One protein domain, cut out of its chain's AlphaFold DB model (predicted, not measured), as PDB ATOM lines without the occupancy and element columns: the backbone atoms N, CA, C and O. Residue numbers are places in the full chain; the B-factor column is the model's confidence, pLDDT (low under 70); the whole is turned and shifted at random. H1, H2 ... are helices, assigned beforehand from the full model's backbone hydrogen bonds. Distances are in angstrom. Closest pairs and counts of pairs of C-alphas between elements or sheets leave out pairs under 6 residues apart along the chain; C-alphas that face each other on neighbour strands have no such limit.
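What this domain is: This is residues 6 to 59 of the 81 residues of an uncharacterized protein of Streptomyces mobaraensis NBRC 13819 = DSM 40847 (UniProt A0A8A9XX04). Look first for the long helix H3, which makes the longest axis of this small, elongated model; H1 crosses its earlier part at a steep angle and packs on residues 41 to 48. H2 stands crosswise near the end of H3 where H3 begins, folded back beside H1 at a small angle but not clearly in contact with it, while at the far end residues 52 to 59 stick out as an arm. The printed part has 54 residues with three named helices, in the order H1, H2, H3 along the chain, and no named strand, and its class is all helix. The whole is only just loose, close to compact, with a radius of gyration of the C-alphas of 12.4 A, and its C-alphas span 40 by 22 by 16 A along the three main axes.

How they stand to each other: Begin with H3, residues 38 to 57, and look from there to H1, residues 6 to 18. The two touch, with 10 pairs of C-alphas within 8 A, and H3 does so with residues 41 to 48 alone. Their closest C-alphas are those of Met 9 and Tyr 44, 6.1 A apart. Their lines stand at a steep tilt of 58 degrees, and they run opposite ways, with 11.1 A from centre to centre. Now go to H2, residues 23 to 33, which touches no helix but is near both of the others. H2 and H1 are close but not clearly touching, with 2 pairs of C-alphas within 8 A; the closest C-alphas are those of Tyr 16 and Gln 26, 6.1 A apart. These two helices run opposite ways at a shallow tilt of 27 degrees, with their centres 13.0 A apart. H2 and H3 are also close but not clearly touching, with 1 pair of C-alphas within 8 A, those of Leu 30 and His 38 at 7.7 A. Their lines are about perpendicular, at 81 degrees, and their centres are 20.9 A apart. In the backbones of H1, H2 and H3, every O i to N i+4 pair is within hydrogen-bond range.

Where its parts are: Find C-alpha 38 at (121.260, -51.387, 26.379), where H3 begins with His 38; from there the helix runs 28.9 A, first to last C-alpha, to Arg 57, whose C-alpha is at (146.293, -64.649, 32.169). It is the longest helix, with 20 residues. Go back to C-alpha 6 at (129.832, -60.789, 38.404), the first printed residue, and you are at the start of H1, which has 13 residues and runs 18.2 A to Ala 18. H2 has 11 residues and runs from Pro 23 to Met 33, 15.6 A from first to last C-alpha. Look at residues 19 to 22 for the tight link from H1 to H2, and at residues 34 to 37 for the tight link from H2 to H3.

The domain as a whole: The two C-alphas farthest apart are those of Glu 24 and Arg 59, at 40.2 A, while the first and last printed C-alphas, of Leu 6 and Arg 59, are 19.0 A apart. Residues 52 to 59 stand free, of which 52 to 57 belong to H3. Without them the body has 46 residues and spans 30 by 22 by 17 A, with a radius of gyration of 10.1 A. The printed part has no cut, and no link is long. In the B-factor column, the mean pLDDT of the printed part is 85.6, and the same residues 52 to 59 are under 70, where the model's confidence is low.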
ATOM      1  N   LEU A   6     129.481 -60.215  39.708       87.56
ATOM      2  CA  LEU A   6     129.832 -60.789  38.404       87.56
ATOM      3  C   LEU A   6     128.859 -61.886  37.946       87.56
ATOM      4  O   LEU A   6     128.585 -62.005  36.751       87.56
ATOM      5  N   ASP A   7     128.325 -62.686  38.870       87.56
ATOM      6  CA  ASP A   7     127.332 -63.712  38.536       87.56
ATOM      7  C   ASP A   7     125.992 -63.086  38.137       87.56
ATOM      8  O   ASP A   7     125.299 -63.602  37.254       87.56
ATOM      9  N   GLU A   8     125.637 -61.956  38.752       89.25
ATOM     10  CA  GLU A   8     124.458 -61.174  38.377       89.25
ATOM     11  C   GLU A   8     124.630 -60.568  36.984       89.25
ATOM     12  O   GLU A   8     123.793 -60.819  36.118       89.25
ATOM     13  N   MET A   9     125.760 -59.906  36.711       91.69
ATOM     14  CA  MET A   9     126.074 -59.370  35.378       91.69
ATOM     15  C   MET A   9     126.034 -60.461  34.301       91.69
ATOM     16  O   MET A   9     125.421 -60.276  33.250       91.69
ATOM     17  N   ARG A  10     126.626 -61.633  34.570       92.38
ATOM     18  CA  ARG A  10     126.611 -62.770  33.635       92.38
ATOM     19  C   ARG A  10     125.197 -63.288  33.386       92.38
ATOM     20  O   ARG A  10     124.879 -63.673  32.263       92.38
ATOM     21  N   THR A  11     124.355 -63.304  34.417       93.69
ATOM     22  CA  THR A  11     122.949 -63.700  34.283       93.69
ATOM     23  C   THR A  11     122.193 -62.708  33.405       93.69
ATOM     24  O   THR A  11     121.486 -63.137  32.499       93.69
ATOM     25  N   ILE A  12     122.387 -61.408  33.633       93.62
ATOM     26  CA  ILE A  12     121.719 -60.339  32.883       93.62
ATOM     27  C   ILE A  12     122.093 -60.394  31.407       93.62
ATOM     28  O   ILE A  12     121.212 -60.483  30.557       93.62
ATOM     29  N   VAL A  13     123.395 -60.421  31.108       94.25
ATOM     30  CA  VAL A  13     123.892 -60.509  29.729       94.25
ATOM     31  C   VAL A  13     123.350 -61.761  29.046       94.25
ATOM     32  O   VAL A  13     122.826 -61.673  27.948       94.25
ATOM     33  N   ARG A  14     123.375 -62.923  29.711       94.88
ATOM     34  CA  ARG A  14     122.862 -64.165  29.117       94.88
ATOM     35  C   ARG A  14     121.372 -64.093  28.773       94.88
ATOM     36  O   ARG A  14     120.982 -64.607  27.730       94.88
ATOM     37  N   GLN A  15     120.545 -63.528  29.652       94.44
ATOM     38  CA  GLN A  15     119.105 -63.401  29.398       94.44
ATOM     39  C   GLN A  15     118.831 -62.381  28.292       94.44
ATOM     40  O   GLN A  15     118.033 -62.648  27.403       94.44
ATOM     41  N   TYR A  16     119.549 -61.261  28.298       94.69
ATOM     42  CA  TYR A  16     119.463 -60.257  27.245       94.69
ATOM     43  C   TYR A  16     119.874 -60.819  25.869       94.69
ATOM     44  O   TYR A  16     119.186 -60.592  24.874       94.69
ATOM     45  N   ASP A  17     120.958 -61.599  25.813       94.38
ATOM     46  CA  ASP A  17     121.467 -62.236  24.592       94.38
ATOM     47  C   ASP A  17     120.507 -63.303  24.056       94.38
ATOM     48  O   ASP A  17     120.369 -63.453  22.846       94.38
ATOM     49  N   ALA A  18     119.814 -64.022  24.943       95.31
ATOM     50  CA  ALA A  18     118.801 -65.004  24.553       95.31
ATOM     51  C   ALA A  18     117.578 -64.367  23.869       95.31
ATOM     52  O   ALA A  18     116.832 -65.066  23.192       95.31
ATOM     53  N   LEU A  19     117.387 -63.056  24.040       95.38
ATOM     54  CA  LEU A  19     116.313 -62.270  23.434       95.38
ATOM     55  C   LEU A  19     116.791 -61.479  22.206       95.38
ATOM     56  O   LEU A  19     116.094 -60.580  21.758       95.38
ATOM     57  N   ALA A  20     117.977 -61.767  21.656       92.12
ATOM     58  CA  ALA A  20     118.554 -60.988  20.554       92.12
ATOM     59  C   ALA A  20     117.670 -60.908  19.297       92.12
ATOM     60  O   ALA A  20     117.753 -59.922  18.567       92.12
ATOM     61  N   ASP A  21     116.824 -61.912  19.071       96.06
ATOM     62  CA  ASP A  21     115.902 -61.965  17.934       96.06
ATOM     63  C   ASP A  21     114.594 -61.178  18.171       96.06
ATOM     64  O   ASP A  21     113.820 -60.985  17.234       96.06
ATOM     65  N   ASP A  22     114.349 -60.702  19.399       95.31
ATOM     66  CA  ASP A  22     113.152 -59.950  19.790       95.31
ATOM     67  C   ASP A  22     113.529 -58.657  20.551       95.31
ATOM     68  O   ASP A  22     113.686 -58.646  21.782       95.31
ATOM     69  N   PRO A  23     113.666 -57.530  19.826       92.81
ATOM     70  CA  PRO A  23     114.002 -56.238  20.418       92.81
ATOM     71  C   PRO A  23     112.963 -55.727  21.426       92.81
ATOM     72  O   PRO A  23     113.317 -55.003  22.360       92.81
ATOM     73  N   GLU A  24     111.688 -56.090  21.260       94.88
ATOM     74  CA  GLU A  24     110.615 -55.674  22.166       94.88
ATOM     75  C   GLU A  24     110.732 -56.422  23.498       94.88
ATOM     76  O   GLU A  24     110.688 -55.806  24.569       94.88
ATOM     77  N   ALA A  25     111.014 -57.727  23.445       93.44
ATOM     78  CA  ALA A  25     111.316 -58.518  24.631       93.44
ATOM     79  C   ALA A  25     112.587 -58.032  25.349       93.44
ATOM     80  O   ALA A  25     112.615 -58.010  26.583       93.44
ATOM     81  N   GLN A  26     113.620 -57.588  24.619       94.94
ATOM     82  CA  GLN A  26     114.804 -56.966  25.227       94.94
ATOM     83  C   GLN A  26     114.455 -55.682  25.982       94.94
ATOM     84  O   GLN A  26     114.868 -55.519  27.132       94.94
ATOM     85  N   ALA A  27     113.684 -54.783  25.367       92.25
ATOM     86  CA  ALA A  27     113.258 -53.542  26.011       92.25
ATOM     87  C   ALA A  27     112.400 -53.819  27.260       92.25
ATOM     88  O   ALA A  27     112.624 -53.213  28.312       92.25
ATOM     89  N   ALA A  28     111.477 -54.784  27.182       94.19
ATOM     90  CA  ALA A  28     110.663 -55.211  28.318       94.19
ATOM     91  C   ALA A  28     111.520 -55.805  29.449       94.19
ATOM     92  O   ALA A  28     111.346 -55.443  30.614       94.19
ATOM     93  N   TYR A  29     112.481 -56.670  29.116       92.62
ATOM     94  CA  TYR A  29     113.409 -57.258  30.080       92.62
ATOM     95  C   TYR A  29     114.213 -56.188  30.835       92.62
ATOM     96  O   TYR A  29     114.308 -56.236  32.063       92.62
ATOM     97  N   LEU A  30     114.744 -55.192  30.123       92.75
ATOM     98  CA  LEU A  30     115.464 -54.074  30.738       92.75
ATOM     99  C   LEU A  30     114.553 -53.206  31.613       92.75
ATOM    100  O   LEU A  30     114.937 -52.839  32.725       92.75
ATOM    101  N   GLY A  31     113.326 -52.946  31.153       91.75
ATOM    102  CA  GLY A  31     112.313 -52.220  31.918       91.75
ATOM    103  C   GLY A  31     111.971 -52.894  33.250       91.75
ATOM    104  O   GLY A  31     111.848 -52.211  34.266       91.75
ATOM    105  N   LEU A  32     111.890 -54.230  33.276       91.25
ATOM    106  CA  LEU A  32     111.628 -55.010  34.494       91.25
ATOM    107  C   LEU A  32     112.775 -54.957  35.509       91.25
ATOM    108  O   LEU A  32     112.533 -55.032  36.713       91.25
ATOM    109  N   MET A  33     114.017 -54.843  35.038       86.38
ATOM    110  CA  MET A  33     115.196 -54.810  35.908       86.38
ATOM    111  C   MET A  33     115.385 -53.462  36.610       86.38
ATOM    112  O   MET A  33     116.059 -53.419  37.636       86.38
ATOM    113  N   GLY A  34     114.769 -52.392  36.095       82.81
ATOM    114  CA  GLY A  34     114.782 -51.063  36.702       82.81
ATOM    115  C   GLY A  34     116.157 -50.394  36.646       82.81
ATOM    116  O   GLY A  34     117.058 -50.711  37.416       82.81
ATOM    117  N   GLY A  35     116.317 -49.416  35.752       83.94
ATOM    118  CA  GLY A  35     117.553 -48.630  35.652       83.94
ATOM    119  C   GLY A  35     118.677 -49.289  34.851       83.94
ATOM    120  O   GLY A  35     119.801 -48.801  34.898       83.94
ATOM    121  N   LEU A  36     118.387 -50.360  34.109       89.62
ATOM    122  CA  LEU A  36     119.287 -50.893  33.089       89.62
ATOM    123  C   LEU A  36     118.860 -50.406  31.706       89.62
ATOM    124  O   LEU A  36     117.677 -50.410  31.372       89.62
ATOM    125  N   ASP A  37     119.843 -50.042  30.892       92.62
ATOM    126  CA  ASP A  37     119.678 -49.759  29.470       92.62
ATOM    127  C   ASP A  37     120.612 -50.650  28.633       92.62
ATOM    128  O   ASP A  37     121.467 -51.377  29.153       92.62
ATOM    129  N   HIS A  38     120.449 -50.603  27.311       91.50
ATOM    130  CA  HIS A  38     121.260 -51.387  26.379       91.50
ATOM    131  C   HIS A  38     122.769 -51.084  26.504       91.50
ATOM    132  O   HIS A  38     123.599 -51.983  26.344       91.50
ATOM    133  N   GLY A  39     123.137 -49.839  26.827       93.00
ATOM    134  CA  GLY A  39     124.524 -49.409  27.019       93.00
ATOM    135  C   GLY A  39     125.153 -49.973  28.295       93.00
ATOM    136  O   GLY A  39     126.324 -50.370  28.288       93.00
ATOM    137  N   MET A  40     124.378 -50.106  29.373       92.81
ATOM    138  CA  MET A  40     124.823 -50.809  30.578       92.81
ATOM    139  C   MET A  40     125.079 -52.288  30.301       92.81
ATOM    140  O   MET A  40     126.105 -52.813  30.736       92.81
ATOM    141  N   VAL A  41     124.211 -52.959  29.537       92.31
ATOM    142  CA  VAL A  41     124.435 -54.370  29.173       92.31
ATOM    143  C   VAL A  41     125.691 -54.528  28.313       92.31
ATOM    144  O   VAL A  41     126.466 -55.462  28.532       92.31
ATOM    145  N   ALA A  42     125.950 -53.601  27.385       91.94
ATOM    146  CA  ALA A  42     127.201 -53.577  26.626       91.94
ATOM    147  C   ALA A  42     128.424 -53.413  27.548       91.94
ATOM    148  O   ALA A  42     129.370 -54.194  27.463       91.94
ATOM    149  N   SER A  43     128.356 -52.494  28.515       91.75
ATOM    150  CA  SER A  43     129.414 -52.317  29.521       91.75
ATOM    151  C   SER A  43     129.629 -53.583  30.363       91.75
ATOM    152  O   SER A  43     130.760 -53.939  30.694       91.75
ATOM    153  N   TYR A  44     128.557 -54.314  30.689       92.25
ATOM    154  CA  TYR A  44     128.659 -55.590  31.398       92.25
ATOM    155  C   TYR A  44     129.349 -56.661  30.553       92.25
ATOM    156  O   TYR A  44     130.177 -57.402  31.088       92.25
ATOM    157  N   ARG A  45     129.064 -56.731  29.245       90.88
ATOM    158  CA  ARG A  45     129.785 -57.621  28.321       90.88
ATOM    159  C   ARG A  45     131.281 -57.311  28.320       90.88
ATOM    160  O   ARG A  45     132.073 -58.241  28.462       90.88
ATOM    161  N   ASP A  46     131.665 -56.040  28.251       89.88
ATOM    162  CA  ASP A  46     133.075 -55.632  28.244       89.88
ATOM    163  C   ASP A  46     133.802 -56.023  29.534       89.88
ATOM    164  O   ASP A  46     134.893 -56.598  29.488       89.88
ATOM    165  N   VAL A  47     133.178 -55.796  30.696       89.69
ATOM    166  CA  VAL A  47     133.735 -56.225  31.990       89.69
ATOM    167  C   VAL A  47     133.884 -57.747  32.044       89.69
ATOM    168  O   VAL A  47     134.933 -58.246  32.449       89.69
ATOM    169  N   LEU A  48     132.877 -58.504  31.597       87.75
ATOM    170  CA  LEU A  48     132.938 -59.969  31.582       87.75
ATOM    171  C   LEU A  48     134.029 -60.492  30.629       87.75
ATOM    172  O   LEU A  48     134.716 -61.457  30.970       87.75
ATOM    173  N   LEU A  49     134.239 -59.854  29.475       85.06
ATOM    174  CA  LEU A  49     135.324 -60.179  28.539       85.06
ATOM    175  C   LEU A  49     136.709 -59.839  29.117       85.06
ATOM    176  O   LEU A  49     137.658 -60.625  28.980       85.06
ATOM    177  N   GLY A  50     136.821 -58.695  29.796       79.25
ATOM    178  CA  GLY A  50     138.021 -58.274  30.517       79.25
ATOM    179  C   GLY A  50     138.390 -59.244  31.641       79.25
ATOM    180  O   GLY A  50     139.550 -59.645  31.753       79.25
ATOM    181  N   GLU A  51     137.401 -59.711  32.404       70.56
ATOM    182  CA  GLU A  51     137.572 -60.718  33.455       70.56
ATOM    183  C   GLU A  51     137.983 -62.084  32.897       70.56
ATOM    184  O   GLU A  51     138.896 -62.715  33.431       70.56
ATOM    185  N   VAL A  52     137.384 -62.548  31.792       62.12
ATOM    186  CA  VAL A  52     137.824 -63.790  31.121       62.12
ATOM    187  C   VAL A  52     139.283 -63.668  30.676       62.12
ATOM    188  O   VAL A  52     140.070 -64.598  30.865       62.12
ATOM    189  N   SER A  53     139.678 -62.505  30.156       58.75
ATOM    190  CA  SER A  53     141.060 -62.231  29.753       58.75
ATOM    191  C   SER A  53     142.021 -62.186  30.948       58.75
ATOM    192  O   SER A  53     143.103 -62.777  30.894       58.75
ATOM    193  N   ALA A  54     141.635 -61.548  32.053       59.59
ATOM    194  CA  ALA A  54     142.427 -61.490  33.282       59.59
ATOM    195  C   ALA A  54     142.553 -62.867  33.961       59.59
ATOM    196  O   ALA A  54     143.634 -63.242  34.426       59.59
ATOM    197  N   THR A  55     141.479 -63.657  33.954       57.28
ATOM    198  CA  THR A  55     141.446 -65.015  34.516       57.28
ATOM    199  C   THR A  55     142.259 -65.991  33.662       57.28
ATOM    200  O   THR A  55     143.005 -66.804  34.208       57.28
ATOM    201  N   ASN A  56     142.217 -65.864  32.329       52.44
ATOM    202  CA  ASN A  56     143.065 -66.648  31.425       52.44
ATOM    203  C   ASN A  56     144.554 -66.302  31.563       52.44
ATOM    204  O   ASN A  56     145.386 -67.204  31.495       52.44
ATOM    205  N   ARG A  57     144.907 -65.038  31.838       51.28
ATOM    206  CA  ARG A  57     146.293 -64.649  32.169       51.28
ATOM    207  C   ARG A  57     146.771 -65.207  33.512       51.28
ATOM    208  O   ARG A  57     147.967 -65.405  33.696       51.28
ATOM    209  N   ARG A  58     145.852 -65.461  34.449       49.97
ATOM    210  CA  ARG A  58     146.144 -66.035  35.774       49.97
ATOM    211  C   ARG A  58     146.170 -67.556  35.810       49.97
ATOM    212  O   ARG A  58     146.462 -68.110  36.868       49.97
ATOM    213  N   ARG A  59     145.892 -68.253  34.705       42.75
ATOM    214  CA  ARG A  59     146.137 -69.695  34.671       42.75
ATOM    215  C   ARG A  59     147.651 -69.894  34.763       42.75
ATOM    216  O   ARG A  59     148.350 -69.442  33.857       42.75
TER     217      ARG A  59